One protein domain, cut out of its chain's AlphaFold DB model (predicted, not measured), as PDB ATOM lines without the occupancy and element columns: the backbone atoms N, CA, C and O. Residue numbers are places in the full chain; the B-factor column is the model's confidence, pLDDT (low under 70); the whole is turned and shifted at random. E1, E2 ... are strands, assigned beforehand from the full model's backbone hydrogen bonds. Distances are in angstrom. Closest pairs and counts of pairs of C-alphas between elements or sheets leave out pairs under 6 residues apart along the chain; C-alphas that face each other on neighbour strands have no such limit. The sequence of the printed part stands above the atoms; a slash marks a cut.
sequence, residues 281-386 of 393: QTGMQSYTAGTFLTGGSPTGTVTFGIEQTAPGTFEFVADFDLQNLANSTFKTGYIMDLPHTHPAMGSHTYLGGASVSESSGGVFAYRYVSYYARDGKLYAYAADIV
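What this domain is: This is residues 281 to 386 of the 393 residues of an uncharacterized protein of Flavobacteriaceae bacterium (UniProt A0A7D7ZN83). Two twisted sheets of long strands lie partly face to face in a narrow sandwich, E1, E2 and E3 making one layer and E4, E7, E6 and E5 the other. The turn between E2 and E3 makes one end of the long axis and the turn between E5 and E6 the other, while the chain crosses between the layers once, from E3 to E4. The printed part has 106 residues, with no named helix and seven named strands, E1 to E7 in order along the chain; the sheets have the orders E1 E2 E3 and E4 E7 E6 E5, both antiparallel, and the class is all strand. The whole is compact, with a radius of gyration of the C-alphas of 15.0 A, and its outline is a rod spanning 54 by 22 by 21 A.

Where its parts are: E1, residues 281 to 288, begins at C-alpha 281 at (-32.114, 46.741, 48.437) and is 19.8 A long. E2, residues 299 to 310, is 34.3 A long, and E3, residues 313 to 323, is 32.7 A long. E4, residues 333 to 337, is 12.1 A long and begins at C-alpha 333 at (-46.599, 53.488, 27.534). E5, residues 348 to 360, is 37.1 A long, and E6, residues 363 to 374, is 35.6 A long. E7, residues 377 to 385, is 26.5 A long and ends at C-alpha 385 at (-54.809, 38.084, 22.789).

How they stand to each other: E1, E2 and E3 form a meander, each strand the antiparallel neighbour of the one before. In the hairpin of E1 and E2, N 285 and O 304 are 2.8 A apart, within hydrogen-bond range; in that of E2 and E3, N 301 and O 321 are 2.8 A apart. E5, E6 and E7 form a second meander, with N 356 and O 367 at 2.8 A and N 381 and O 370 at 2.8 A. E4 is the antiparallel neighbour of E7, with N 333 and O 380 at 2.8 A; E4 to E7 make a Greek key, a meander of three strands with the first strand beside the fourth. The sheet E4 E7 E6 E5 is twisted. The two sheets form a sandwich, two sheets face to face, with their strands at 35 degrees. Between them, the closest C-alphas of E3 and E5, Ala 318 and Leu 351, are 6.1 A apart. E1 and E4 are apart. Residues 293 to 294 pair with residues 329 to 330, antiparallel.

The domain as a whole: The two C-alphas farthest apart, those of Pro 311 and Gly 361, are 54.1 A apart. The printed part has no cut and no long link. The mean pLDDT of the printed part is 84.0; residues 358 to 365 and 385 to 386 are under 70.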
ATOM      1  N   GLN A 281     -31.058  45.984  49.082       73.69
ATOM      2  CA  GLN A 281     -32.114  46.741  48.437       73.69
ATOM      3  C   GLN A 281     -32.211  48.107  49.104       73.69
ATOM      4  O   GLN A 281     -32.292  48.213  50.328       73.69
ATOM      5  N   THR A 282     -32.192  49.164  48.304       73.19
ATOM      6  CA  THR A 282     -32.428  50.529  48.772       73.19
ATOM      7  C   THR A 282     -33.514  51.175  47.932       73.19
ATOM      8  O   THR A 282     -33.725  50.822  46.772       73.19
ATOM      9  N   GLY A 283     -34.254  52.099  48.541       77.12
ATOM     10  CA  GLY A 283     -35.302  52.813  47.828       77.12
ATOM     11  C   GLY A 283     -36.479  51.936  47.389       77.12
ATOM     12  O   GLY A 283     -37.068  52.183  46.341       77.12
ATOM     13  N   MET A 284     -36.812  50.896  48.157       86.19
ATOM     14  CA  MET A 284     -38.009  50.094  47.897       86.19
ATOM     15  C   MET A 284     -39.255  50.932  48.194       86.19
ATOM     16  O   MET A 284     -39.499  51.303  49.343       86.19
ATOM     17  N   GLN A 285     -40.044  51.227  47.164       91.06
ATOM     18  CA  GLN A 285     -41.277  51.996  47.276       91.06
ATOM     19  C   GLN A 285     -42.438  51.256  46.616       91.06
ATOM     20  O   GLN A 285     -42.369  50.862  45.450       91.06
ATOM     21  N   SER A 286     -43.517  51.092  47.378       93.38
ATOM     22  CA  SER A 286     -44.733  50.412  46.938       93.38
ATOM     23  C   SER A 286     -45.759  51.397  46.388       93.38
ATOM     24  O   SER A 286     -46.002  52.463  46.957       93.38
ATOM     25  N   TYR A 287     -46.406  50.996  45.303       93.06
ATOM     26  CA  TYR A 287     -47.446  51.744  44.611       93.06
ATOM     27  C   TYR A 287     -48.692  50.878  44.496       93.06
ATOM     28  O   TYR A 287     -48.610  49.686  44.211       93.06
ATOM     29  N   THR A 288     -49.864  51.467  44.714       94.94
ATOM     30  CA  THR A 288     -51.129  50.728  44.648       94.94
ATOM     31  C   THR A 288     -51.457  50.317  43.214       94.94
ATOM     32  O   THR A 288     -51.067  50.993  42.257       94.94
ATOM     33  N   ALA A 289     -52.234  49.242  43.062       91.88
ATOM     34  CA  ALA A 289     -52.651  48.709  41.764       91.88
ATOM     35  C   ALA A 289     -53.244  49.766  40.801       91.88
ATOM     36  O   ALA A 289     -52.979  49.721  39.601       91.88
ATOM     37  N   GLY A 290     -53.964  50.779  41.303       91.62
ATOM     38  CA  GLY A 290     -54.507  51.877  40.479       91.62
ATOM     39  C   GLY A 290     -53.450  52.730  39.752       91.62
ATOM     40  O   GLY A 290     -53.750  53.429  38.778       91.62
ATOM     41  N   THR A 291     -52.186  52.649  40.173       92.75
ATOM     42  CA  THR A 291     -51.058  53.262  39.456       92.75
ATOM     43  C   THR A 291     -50.819  52.570  38.114       92.75
ATOM     44  O   THR A 291     -50.545  53.246  37.124       92.75
ATOM     45  N   PHE A 292     -51.027  51.253  38.039       91.56
ATOM     46  CA  PHE A 292     -50.691  50.414  36.880       91.56
ATOM     47  C   PHE A 292     -51.906  49.988  36.057       91.56
ATOM     48  O   PHE A 292     -51.769  49.643  34.885       91.56
ATOM     49  N   LEU A 293     -53.097  50.031  36.656       91.44
ATOM     50  CA  LEU A 293     -54.342  49.597  36.032       91.44
ATOM     51  C   LEU A 293     -55.387  50.714  35.973       91.44
ATOM     52  O   LEU A 293     -55.355  51.670  36.748       91.44
ATOM     53  N   THR A 294     -56.333  50.577  35.048       91.38
ATOM     54  CA  THR A 294     -57.548  51.401  34.949       91.38
ATOM     55  C   THR A 294     -58.787  50.525  34.809       91.38
ATOM     56  O   THR A 294     -58.731  49.507  34.125       91.38
ATOM     57  N   GLY A 295     -59.922  50.945  35.374       87.94
ATOM     58  CA  GLY A 295     -61.151  50.141  35.378       87.94
ATOM     59  C   GLY A 295     -61.111  49.006  36.406       87.94
ATOM     60  O   GLY A 295     -60.053  48.692  36.949       87.94
ATOM     61  N   GLY A 296     -62.274  48.418  36.691       87.06
ATOM     62  CA  GLY A 296     -62.424  47.386  37.722       87.06
ATOM     63  C   GLY A 296     -62.161  47.892  39.147       87.06
ATOM     64  O   GLY A 296     -62.202  49.095  39.412       87.06
ATOM     65  N   SER A 297     -61.886  46.950  40.054       90.81
ATOM     66  CA  SER A 297     -61.514  47.213  41.454       90.81
ATOM     67  C   SER A 297     -60.228  46.458  41.825       90.81
ATOM     68  O   SER A 297     -60.262  45.599  42.712       90.81
ATOM     69  N   PRO A 298     -59.101  46.722  41.133       90.38
ATOM     70  CA  PRO A 298     -57.864  45.993  41.362       90.38
ATOM     71  C   PRO A 298     -57.289  46.326  42.742       90.38
ATOM     72  O   PRO A 298     -57.318  47.474  43.194       90.38
ATOM     73  N   THR A 299     -56.736  45.317  43.405       92.62
ATOM     74  CA  THR A 299     -56.103  45.434  44.723       92.62
ATOM     75  C   THR A 299     -54.651  44.971  44.669       92.62
ATOM     76  O   THR A 299     -54.212  44.385  43.681       92.62
ATOM     77  N   GLY A 300     -53.909  45.228  45.744       91.88
ATOM     78  CA  GLY A 300     -52.493  44.886  45.845       91.88
ATOM     79  C   GLY A 300     -51.569  46.048  45.477       91.88
ATOM     80  O   GLY A 300     -52.002  47.201  45.319       91.88
ATOM     81  N   THR A 301     -50.281  45.746  45.393       92.69
ATOM     82  CA  THR A 301     -49.202  46.716  45.225       92.69
ATOM     83  C   THR A 301     -48.119  46.202  44.295       92.69
ATOM     84  O   THR A 301     -47.828  45.012  44.255       92.69
ATOM     85  N   VAL A 302     -47.459  47.127  43.608       89.81
ATOM     86  CA  VAL A 302     -46.180  46.857  42.954       89.81
ATOM     87  C   VAL A 302     -45.100  47.628  43.687       89.81
ATOM     88  O   VAL A 302     -45.243  48.834  43.905       89.81
ATOM     89  N   THR A 303     -44.034  46.943  44.071       90.19
ATOM     90  CA  THR A 303     -42.886  47.550  44.741       90.19
ATOM     91  C   THR A 303     -41.731  47.651  43.765       90.19
ATOM     92  O   THR A 303     -41.365  46.654  43.158       90.19
ATOM     93  N   PHE A 304     -41.154  48.844  43.628       88.25
ATOM     94  CA  PHE A 304     -39.944  49.080  42.840       88.25
ATOM     95  C   PHE A 304     -38.818  49.551  43.742       88.25
ATOM     96  O   PHE A 304     -39.057  50.323  44.669       88.25
ATOM     97  N   GLY A 305     -37.594  49.162  43.421       87.88
ATOM     98  CA  GLY A 305     -36.401  49.720  44.037       87.88
ATOM     99  C   GLY A 305     -35.150  49.334  43.272       87.88
ATOM    100  O   GLY A 305     -35.210  48.960  42.096       87.88
ATOM    101  N   ILE A 306     -34.012  49.456  43.945       86.31
ATOM    102  CA  ILE A 306     -32.709  49.124  43.377       86.31
ATOM    103  C   ILE A 306     -32.000  48.137  44.294       86.31
ATOM    104  O   ILE A 306     -32.029  48.285  45.517       86.31
ATOM    105  N   GLU A 307     -31.362  47.141  43.699       85.94
ATOM    106  CA  GLU A 307     -30.544  46.150  44.383       85.94
ATOM    107  C   GLU A 307     -29.096  46.335  43.946       85.94
ATOM    108  O   GLU A 307     -28.800  46.350  42.752       85.94
ATOM    109  N   GLN A 308     -28.185  46.506  44.901       81.00
ATOM    110  CA  GLN A 308     -26.768  46.358  44.601       81.00
ATOM    111  C   GLN A 308     -26.455  44.866  44.610       81.00
ATOM    112  O   GLN A 308     -26.700  44.240  45.631       81.00
ATOM    113  N   THR A 309     -25.941  44.319  43.509       80.50
ATOM    114  CA  THR A 309     -25.602  42.887  43.372       80.50
ATOM    115  C   THR A 309     -24.100  42.622  43.524       80.50
ATOM    116  O   THR A 309     -23.672  41.500  43.802       80.50
ATOM    117  N   ALA A 310     -23.287  43.670  43.364       76.88
ATOM    118  CA  ALA A 310     -21.853  43.698  43.635       76.88
ATOM    119  C   ALA A 310     -21.397  45.152  43.879       76.88
ATOM    120  O   ALA A 310     -22.117  46.084  43.521       76.88
ATOM    121  N   PRO A 311     -20.218  45.409  44.477       79.12
ATOM    122  CA  PRO A 311     -19.625  46.745  44.580       79.12
ATOM    123  C   PRO A 311     -19.712  47.571  43.287       79.12
ATOM    124  O   PRO A 311     -19.028  47.281  42.310       79.12
ATOM    125  N   GLY A 312     -20.560  48.606  43.288       75.81
ATOM    126  CA  GLY A 312     -20.760  49.499  42.140       75.81
ATOM    127  C   GLY A 312     -21.691  48.974  41.035       75.81
ATOM    128  O   GLY A 312     -21.950  49.706  40.079       75.81
ATOM    129  N   THR A 313     -22.226  47.758  41.166       82.12
ATOM    130  CA  THR A 313     -23.174  47.148  40.222       82.12
ATOM    131  C   THR A 313     -24.571  47.142  40.825       82.12
ATOM    132  O   THR A 313     -24.792  46.556  41.882       82.12
ATOM    133  N   PHE A 314     -25.508  47.789  40.137       82.06
ATOM    134  CA  PHE A 314     -26.886  47.941  40.589       82.06
ATOM    135  C   PHE A 314     -27.848  47.459  39.517       82.06
ATOM    136  O   PHE A 314     -27.623  47.688  38.328       82.06
ATOM    137  N   GLU A 315     -28.947  46.867  39.957       86.06
ATOM    138  CA  GLU A 315     -30.045  46.428  39.112       86.06
ATOM    139  C   GLU A 315     -31.365  46.981  39.648       86.06
ATOM    140  O   GLU A 315     -31.534  47.212  40.848       86.06
ATOM    141  N   PHE A 316     -32.313  47.211  38.743       86.81
ATOM    142  CA  PHE A 316     -33.679  47.500  39.150       86.81
ATOM    143  C   PHE A 316     -34.350  46.213  39.616       86.81
ATOM    144  O   PHE A 316     -34.274  45.192  38.936       86.81
ATOM    145  N   VAL A 317     -35.081  46.302  40.721       86.25
ATOM    146  CA  VAL A 317     -35.900  45.204  41.233       86.25
ATOM    147  C   VAL A 317     -37.355  45.629  41.313       86.25
ATOM    148  O   VAL A 317     -37.672  46.776  41.642       86.25
ATOM    149  N   ALA A 318     -38.241  44.697  40.974       87.62
ATOM    150  CA  ALA A 318     -39.676  44.896  41.020       87.62
ATOM    151  C   ALA A 318     -40.372  43.650  41.576       87.62
ATOM    152  O   ALA A 318     -40.035  42.529  41.201       87.62
ATOM    153  N   ASP A 319     -41.356  43.865  42.443       88.12
ATOM    154  CA  ASP A 319     -42.227  42.826  42.989       88.12
ATOM    155  C   ASP A 319     -43.687  43.182  42.702       88.12
ATOM    156  O   ASP A 319     -44.142  44.276  43.043       88.12
ATOM    157  N   PHE A 320     -44.407  42.282  42.031       87.25
ATOM    158  CA  PHE A 320     -45.760  42.515  41.527       87.25
ATOM    159  C   PHE A 320     -46.765  41.650  42.288       87.25
ATOM    160  O   PHE A 320     -46.958  40.481  41.958       87.25
ATOM    161  N   ASP A 321     -47.480  42.251  43.239       89.19
ATOM    162  CA  ASP A 321     -48.620  41.630  43.916       89.19
ATOM    163  C   ASP A 321     -49.912  42.328  43.478       89.19
ATOM    164  O   ASP A 321     -50.348  43.318  44.060       89.19
ATOM    165  N   LEU A 322     -50.505  41.847  42.388       87.06
ATOM    166  CA  LEU A 322     -51.708  42.421  41.791       87.06
ATOM    167  C   LEU A 322     -52.851  41.407  41.832       87.06
ATOM    168  O   LEU A 322     -52.723  40.281  41.355       87.06
ATOM    169  N   GLN A 323     -53.991  41.823  42.378       87.56
ATOM    170  CA  GLN A 323     -55.145  40.962  42.645       87.56
ATOM    171  C   GLN A 323     -56.449  41.624  42.179       87.56
ATOM    172  O   GLN A 323     -56.496  42.826  41.916       87.56
ATOM    173  N   ASN A 324     -57.531  40.841  42.081       87.38
ATOM    174  CA  ASN A 324     -58.866  41.314  41.671       87.38
ATOM    175  C   ASN A 324     -58.878  42.066  40.327       87.38
ATOM    176  O   ASN A 324     -59.566  43.067  40.149       87.38
ATOM    177  N   LEU A 325     -58.121  41.554  39.356       84.25
ATOM    178  CA  LEU A 325     -57.864  42.223  38.075       84.25
ATOM    179  C   LEU A 325     -59.020  42.100  37.067       84.25
ATOM    180  O   LEU A 325     -58.897  42.542  35.925       84.25
ATOM    181  N   ALA A 326     -60.152  41.527  37.483       82.38
ATOM    182  CA  ALA A 326     -61.349  41.425  36.658       82.38
ATOM    183  C   ALA A 326     -61.818  42.818  36.212       82.38
ATOM    184  O   ALA A 326     -61.853  43.757  37.014       82.38
ATOM    185  N   ASN A 327     -62.170  42.964  34.931       83.50
ATOM    186  CA  ASN A 327     -62.584  44.241  34.323       83.50
ATOM    187  C   ASN A 327     -61.547  45.383  34.435       83.50
ATOM    188  O   ASN A 327     -61.876  46.542  34.177       83.50
ATOM    189  N   SER A 328     -60.304  45.079  34.821       86.88
ATOM    190  CA  SER A 328     -59.201  46.043  34.894       86.88
ATOM    191  C   SER A 328     -58.354  45.959  33.629       86.88
ATOM    192  O   SER A 328     -58.177  44.880  33.076       86.88
ATOM    193  N   THR A 329     -57.812  47.077  33.162       88.12
ATOM    194  CA  THR A 329     -56.945  47.152  31.974       88.12
ATOM    195  C   THR A 329     -55.563  47.628  32.392       88.12
ATOM    196  O   THR A 329     -55.454  48.622  33.112       88.12
ATOM    197  N   PHE A 330     -54.509  46.937  31.955       90.88
ATOM    198  CA  PHE A 330     -53.136  47.382  32.185       90.88
ATOM    199  C   PHE A 330     -52.834  48.635  31.362       90.88
ATOM    200  O   PHE A 330     -53.138  48.703  30.169       90.88
ATOM    201  N   LYS A 331     -52.212  49.635  31.988       92.50
ATOM    202  CA  LYS A 331     -51.738  50.826  31.279       92.50
ATOM    203  C   LYS A 331     -50.592  50.451  30.331       92.50
ATOM    204  O   LYS A 331     -49.800  49.561  30.620       92.50
ATOM    205  N   THR A 332     -50.501  51.157  29.206       93.88
ATOM    206  CA  THR A 332     -49.430  51.012  28.207       93.88
ATOM    207  C   THR A 332     -48.739  52.352  27.993       93.88
ATOM    208  O   THR A 332     -49.374  53.403  28.061       93.88
ATOM    209  N   GLY A 333     -47.442  52.314  27.703       94.19
ATOM    210  CA  GLY A 333     -46.599  53.488  27.534       94.19
ATOM    211  C   GLY A 333     -45.938  53.900  28.843       94.19
ATOM    212  O   GLY A 333     -45.574  53.053  29.655       94.19
ATOM    213  N   TYR A 334     -45.731  55.202  29.020       95.62
ATOM    214  CA  TYR A 334     -45.152  55.756  30.243       95.62
ATOM    215  C   TYR A 334     -46.118  55.591  31.421       95.62
ATOM    216  O   TYR A 334     -47.285  55.972  31.317       95.62
ATOM    217  N   ILE A 335     -45.622  55.052  32.534       94.62
ATOM    218  CA  ILE A 335     -46.408  54.863  33.758       94.62
ATOM    219  C   ILE A 335     -46.055  55.928  34.794       94.62
ATOM    220  O   ILE A 335     -46.942  56.614  35.299       94.62
ATOM    221  N   MET A 336     -44.766  56.046  35.117       93.19
ATOM    222  CA  MET A 336     -44.245  56.911  36.178       93.19
ATOM    223  C   MET A 336     -42.717  57.021  36.105       93.19
ATOM    224  O   MET A 336     -42.060  56.192  35.471       93.19
ATOM    225  N   ASP A 337     -42.147  58.003  36.798       90.94
ATOM    226  CA  ASP A 337     -40.713  58.048  37.084       90.94
ATOM    227  C   ASP A 337     -40.373  57.000  38.155       90.94
ATOM    228  O   ASP A 337     -41.140  56.810  39.102       90.94
ATOM    229  N   LEU A 338     -39.244  56.300  38.013       87.69
ATOM    230  CA  LEU A 338     -38.812  55.337  39.027       87.69
ATOM    231  C   LEU A 338     -38.338  56.087  40.277       87.69
ATOM    232  O   LEU A 338     -37.632  57.089  40.159       87.69
ATOM    233  N   PRO A 339     -38.696  55.602  41.479       82.88
ATOM    234  CA  PRO A 339     -38.469  56.336  42.723       82.88
ATOM    235  C   PRO A 339     -36.987  56.567  43.017       82.88
ATOM    236  O   PRO A 339     -36.610  57.580  43.603       82.88
ATOM    237  N   HIS A 340     -36.143  55.630  42.588       83.06
ATOM    238  CA  HIS A 340     -34.706  55.679  42.786       83.06
ATOM    239  C   HIS A 340     -33.989  55.235  41.521       83.06
ATOM    240  O   HIS A 340     -34.394  54.288  40.848       83.06
ATOM    241  N   THR A 341     -32.908  55.941  41.202       81.31
ATOM    242  CA  THR A 341     -32.038  55.638  40.071       81.31
ATOM    243  C   THR A 341     -30.581  55.730  40.503       81.31
ATOM    244  O   THR A 341     -30.243  56.415  41.468       81.31
ATOM    245  N   HIS A 342     -29.710  55.017  39.800       80.62
ATOM    246  CA  HIS A 342     -28.276  55.008  40.020       80.62
ATOM    247  C   HIS A 342     -27.614  55.044  38.640       80.62
ATOM    248  O   HIS A 342     -28.043  54.291  37.759       80.62
ATOM    249  N   PRO A 343     -26.574  55.873  38.428       79.19
ATOM    250  CA  PRO A 343     -25.941  56.028  37.116       79.19
ATOM    251  C   PRO A 343     -25.447  54.720  36.476       79.19
ATOM    252  O   PRO A 343     -25.312  54.646  35.260       79.19
ATOM    253  N   ALA A 344     -25.193  53.684  37.282       79.44
ATOM    254  CA  ALA A 344     -24.736  52.375  36.812       79.44
ATOM    255  C   ALA A 344     -25.838  51.462  36.233       79.44
ATOM    256  O   ALA A 344     -25.500  50.453  35.626       79.44
ATOM    257  N   MET A 345     -27.132  51.779  36.385       77.06
ATOM    258  CA  MET A 345     -28.238  50.859  36.037       77.06
ATOM    259  C   MET A 345     -28.563  50.753  34.537       77.06
ATOM    260  O   MET A 345     -29.578  50.169  34.158       77.06
ATOM    261  N   GLY A 346     -27.704  51.290  33.669       74.31
ATOM    262  CA  GLY A 346     -27.919  51.296  32.224       74.31
ATOM    263  C   GLY A 346     -29.133  52.130  31.793       74.31
ATOM    264  O   GLY A 346     -29.823  52.755  32.597       74.31
ATOM    265  N   SER A 347     -29.381  52.169  30.482       80.25
ATOM    266  CA  SER A 347     -30.474  52.956  29.898       80.25
ATOM    267  C   SER A 347     -31.754  52.153  29.679       80.25
ATOM    268  O   SER A 347     -32.780  52.759  29.397       80.25
ATOM    269  N   HIS A 348     -31.723  50.816  29.753       85.12
ATOM    270  CA  HIS A 348     -32.891  49.964  29.515       85.12
ATOM    271  C   HIS A 348     -32.798  48.628  30.263       85.12
ATOM    272  O   HIS A 348     -31.849  47.878  30.044       85.12
ATOM    273  N   THR A 349     -33.815  48.306  31.068       86.62
ATOM    274  CA  THR A 349     -33.864  47.075  31.875       86.62
ATOM    275  C   THR A 349     -35.274  46.502  31.876       86.62
ATOM    276  O   THR A 349     -36.230  47.205  32.193       86.62
ATOM    277  N   TYR A 350     -35.426  45.222  31.542       87.62
ATOM    278  CA  TYR A 350     -36.704  44.521  31.667       87.62
ATOM    279  C   TYR A 350     -36.969  44.171  33.136       87.62
ATOM    280  O   TYR A 350     -36.112  43.576  33.780       87.62
ATOM    281  N   LEU A 351     -38.142  44.535  33.658       85.06
ATOM    282  CA  LEU A 351     -38.492  44.379  35.078       85.06
ATOM    283  C   LEU A 351     -39.462  43.223  35.340       85.06
ATOM    284  O   LEU A 351     -39.893  43.028  36.472       85.06
ATOM    285  N   GLY A 352     -39.838  42.478  34.302       82.94
ATOM    286  CA  GLY A 352     -40.833  41.417  34.394       82.94
ATOM    287  C   GLY A 352     -42.177  41.813  33.799       82.94
ATOM    288  O   GLY A 352     -42.310  42.784  33.050       82.94
ATOM    289  N   GLY A 353     -43.192  41.017  34.096       79.44
ATOM    290  CA  GLY A 353     -44.524  41.194  33.552       79.44
ATOM    291  C   GLY A 353     -45.569  40.433  34.347       79.44
ATOM    292  O   GLY A 353     -45.245  39.590  35.177       79.44
ATOM    293  N   ALA A 354     -46.830  40.732  34.070       76.94
ATOM    294  CA  ALA A 354     -47.971  40.046  34.652       76.94
ATOM    295  C   ALA A 354     -48.937  39.631  33.543       76.94
ATOM    296  O   ALA A 354     -49.005  40.267  32.489       76.94
ATOM    297  N   SER A 355     -49.707  38.573  33.781       77.62
ATOM    298  CA  SER A 355     -50.763  38.152  32.865       77.62
ATOM    299  C   SER A 355     -52.048  37.842  33.611       77.62
ATOM    300  O   SER A 355     -52.012  37.265  34.696       77.62
ATOM    301  N   VAL A 356     -53.180  38.172  33.000       74.69
ATOM    302  CA  VAL A 356     -54.518  37.843  33.491       74.69
ATOM    303  C   VAL A 356     -55.250  37.071  32.412       74.69
ATOM    304  O   VAL A 356     -55.343  37.529  31.274       74.69
ATOM    305  N   SER A 357     -55.800  35.919  32.779       73.75
ATOM    306  CA  SER A 357     -56.735  35.169  31.945       73.75
ATOM    307  C   SER A 357     -58.162  35.414  32.424       73.75
ATOM    308  O   SER A 357     -58.459  35.206  33.600       73.75
ATOM    309  N   GLU A 358     -59.052  35.797  31.517       68.19
ATOM    310  CA  GLU A 358     -60.495  35.825  31.762       68.19
ATOM    311  C   GLU A 358     -61.175  34.787  30.863       68.19
ATOM    312  O   GLU A 358     -60.863  34.681  29.676       68.19
ATOM    313  N   SER A 359     -62.103  34.006  31.422       62.91
ATOM    314  CA  SER A 359     -62.921  33.058  30.661       62.91
ATOM    315  C   SER A 359     -64.380  33.495  30.682       62.91
ATOM    316  O   SER A 359     -64.979  33.581  31.755       62.91
ATOM    317  N   SER A 360     -64.968  33.715  29.508       60.09
ATOM    318  CA  SER A 360     -66.401  33.986  29.363       60.09
ATOM    319  C   SER A 360     -66.972  33.143  28.227       60.09
ATOM    320  O   SER A 360     -66.456  33.162  27.111       60.09
ATOM    321  N   GLY A 361     -68.004  32.343  28.516       58.75
ATOM    322  CA  GLY A 361     -68.696  31.528  27.507       58.75
ATOM    323  C   GLY A 361     -67.827  30.492  26.772       58.75
ATOM    324  O   GLY A 361     -68.151  30.135  25.646       58.75
ATOM    325  N   GLY A 362     -66.722  30.027  27.370       58.62
ATOM    326  CA  GLY A 362     -65.785  29.076  26.745       58.62
ATOM    327  C   GLY A 362     -64.673  29.718  25.902       58.62
ATOM    328  O   GLY A 362     -63.821  29.000  25.384       58.62
ATOM    329  N   VAL A 363     -64.641  31.053  25.798       56.03
ATOM    330  CA  VAL A 363     -63.557  31.816  25.163       56.03
ATOM    331  C   VAL A 363     -62.616  32.344  26.245       56.03
ATOM    332  O   VAL A 363     -63.061  32.963  27.213       56.03
ATOM    333  N   PHE A 364     -61.316  32.092  26.082       59.44
ATOM    334  CA  PHE A 364     -60.266  32.604  26.964       59.44
ATOM    335  C   PHE A 364     -59.665  33.865  26.356       59.44
ATOM    336  O   PHE A 364     -59.112  33.794  25.266       59.44
ATOM    337  N   ALA A 365     -59.737  34.999  27.043       66.50
ATOM    338  CA  ALA A 365     -58.966  36.184  26.691       66.50
ATOM    339  C   ALA A 365     -57.763  36.274  27.630       66.50
ATOM    340  O   ALA A 365     -57.914  36.217  28.853       66.50
ATOM    341  N   TYR A 366     -56.570  36.410  27.058       74.00
ATOM    342  CA  TYR A 366     -55.353  36.625  27.826       74.00
ATOM    343  C   TYR A 366     -54.888  38.058  27.649       74.00
ATOM    344  O   TYR A 366     -54.791  38.555  26.527       74.00
ATOM    345  N   ARG A 367     -54.564  38.700  28.765       80.56
ATOM    346  CA  ARG A 367     -54.015  40.049  28.797       80.56
ATOM    347  C   ARG A 367     -52.660  39.979  29.458       80.56
ATOM    348  O   ARG A 367     -52.556  39.471  30.572       80.56
ATOM    349  N   TYR A 368     -51.639  40.460  28.774       84.38
ATOM    350  CA  TYR A 368     -50.256  40.415  29.235       84.38
ATOM    351  C   TYR A 368     -49.749  41.839  29.341       84.38
ATOM    352  O   TYR A 368     -50.072  42.665  28.493       84.38
ATOM    353  N   VAL A 369     -48.923  42.109  30.341       88.44
ATOM    354  CA  VAL A 369     -48.157  43.345  30.437       88.44
ATOM    355  C   VAL A 369     -46.701  43.014  30.707       88.44
ATOM    356  O   VAL A 369     -46.396  42.164  31.540       88.44
ATOM    357  N   SER A 370     -45.801  43.695  30.012       90.25
ATOM    358  CA  SER A 370     -44.378  43.741  30.322       90.25
ATOM    359  C   SER A 370     -43.998  45.123  30.828       90.25
ATOM    360  O   SER A 370     -44.385  46.124  30.232       90.25
ATOM    361  N   TYR A 371     -43.199  45.177  31.889       90.81
ATOM    362  CA  TYR A 371     -42.637  46.406  32.432       90.81
ATOM    363  C   TYR A 371     -41.149  46.491  32.125       90.81
ATOM    364  O   TYR A 371     -40.414  45.507  32.217       90.81
ATOM    365  N   TYR A 372     -40.690  47.685  31.775       91.44
ATOM    366  CA  TYR A 372     -39.275  47.960  31.576       91.44
ATOM    367  C   TYR A 372     -38.915  49.356  32.079       91.44
ATOM    368  O   TYR A 372     -39.672  50.316  31.921       91.44
ATOM    369  N   ALA A 373     -37.740  49.461  32.683       90.94
ATOM    370  CA  ALA A 373     -37.101  50.721  32.999       90.94
ATOM    371  C   ALA A 373     -36.402  51.256  31.750       90.94
ATOM    372  O   ALA A 373     -35.730  50.505  31.040       90.94
ATOM    373  N   ARG A 374     -36.523  52.555  31.489       89.88
ATOM    374  CA  ARG A 374     -35.693  53.259  30.517       89.88
ATOM    375  C   ARG A 374     -35.349  54.646  31.036       89.88
ATOM    376  O   ARG A 374     -36.257  55.410  31.345       89.88
ATOM    377  N   ASP A 375     -34.058  54.954  31.131       87.62
ATOM    378  CA  ASP A 375     -33.546  56.264  31.565       87.62
ATOM    379  C   ASP A 375     -34.202  56.772  32.871       87.62
ATOM    380  O   ASP A 375     -34.609  57.928  32.984       87.62
ATOM    381  N   GLY A 376     -34.367  55.874  33.852       86.75
ATOM    382  CA  GLY A 376     -34.982  56.196  35.145       86.75
ATOM    383  C   GLY A 376     -36.509  56.284  35.153       86.75
ATOM    384  O   GLY A 376     -37.090  56.706  36.148       86.75
ATOM    385  N   LYS A 377     -37.177  55.883  34.070       91.44
ATOM    386  CA  LYS A 377     -38.638  55.904  33.938       91.44
ATOM    387  C   LYS A 377     -39.193  54.510  33.728       91.44
ATOM    388  O   LYS A 377     -38.570  53.687  33.060       91.44
ATOM    389  N   LEU A 378     -40.383  54.265  34.259       92.69
ATOM    390  CA  LEU A 378     -41.107  53.019  34.074       92.69
ATOM    391  C   LEU A 378     -42.030  53.112  32.860       92.69
ATOM    392  O   LEU A 378     -42.886  53.999  32.766       92.69
ATOM    393  N   TYR A 379     -41.901  52.133  31.976       94.00
ATOM    394  CA  TYR A 379     -42.786  51.930  30.845       94.00
ATOM    395  C   TYR A 379     -43.430  50.551  30.909       94.00
ATOM    396  O   TYR A 379     -42.859  49.605  31.453       94.00
ATOM    397  N   ALA A 380     -44.611  50.443  30.313       94.06
ATOM    398  CA  ALA A 380     -45.338  49.197  30.172       94.06
ATOM    399  C   ALA A 380     -45.740  48.957  28.714       94.06
ATOM    400  O   ALA A 380     -46.067  49.895  27.983       94.06
ATOM    401  N   TYR A 381     -45.761  47.700  28.298       93.06
ATOM    402  CA  TYR A 381     -46.392  47.268  27.057       93.06
ATOM    403  C   TYR A 381     -47.446  46.223  27.395       93.06
ATOM    404  O   TYR A 381     -47.097  45.122  27.820       93.06
ATOM    405  N   ALA A 382     -48.725  46.578  27.243       89.44
ATOM    406  CA  ALA A 382     -49.823  45.641  27.411       89.44
ATOM    407  C   ALA A 382     -50.373  45.185  26.055       89.44
ATOM    408  O   ALA A 382     -50.473  45.973  25.114       89.44
ATOM    409  N   ALA A 383     -50.735  43.909  25.969       84.25
ATOM    410  CA  ALA A 383     -51.353  43.311  24.796       84.25
ATOM    411  C   ALA A 383     -52.499  42.384  25.207       84.25
ATOM    412  O   ALA A 383     -52.383  41.638  26.183       84.25
ATOM    413  N   ASP A 384     -53.561  42.391  24.407       76.00
ATOM    414  CA  ASP A 384     -54.701  41.492  24.550       76.00
ATOM    415  C   ASP A 384     -54.654  40.460  23.418       76.00
ATOM    416  O   ASP A 384     -54.602  40.814  22.239       76.00
ATOM    417  N   ILE A 385     -54.673  39.172  23.761       69.25
ATOM    418  CA  ILE A 385     -54.809  38.084  22.789       69.25
ATOM    419  C   ILE A 385     -56.152  37.406  23.024       69.25
ATOM    420  O   ILE A 385     -56.386  36.771  24.054       69.25
ATOM    421  N   VAL A 386     -57.019  37.516  22.019       61.16
ATOM    422  CA  VAL A 386     -58.239  36.721  21.903       61.16
ATOM    423  C   VAL A 386     -57.945  35.608  20.889       61.16
ATOM    424  O   VAL A 386     -57.714  35.916  19.719       61.16
TER     425      VAL A 386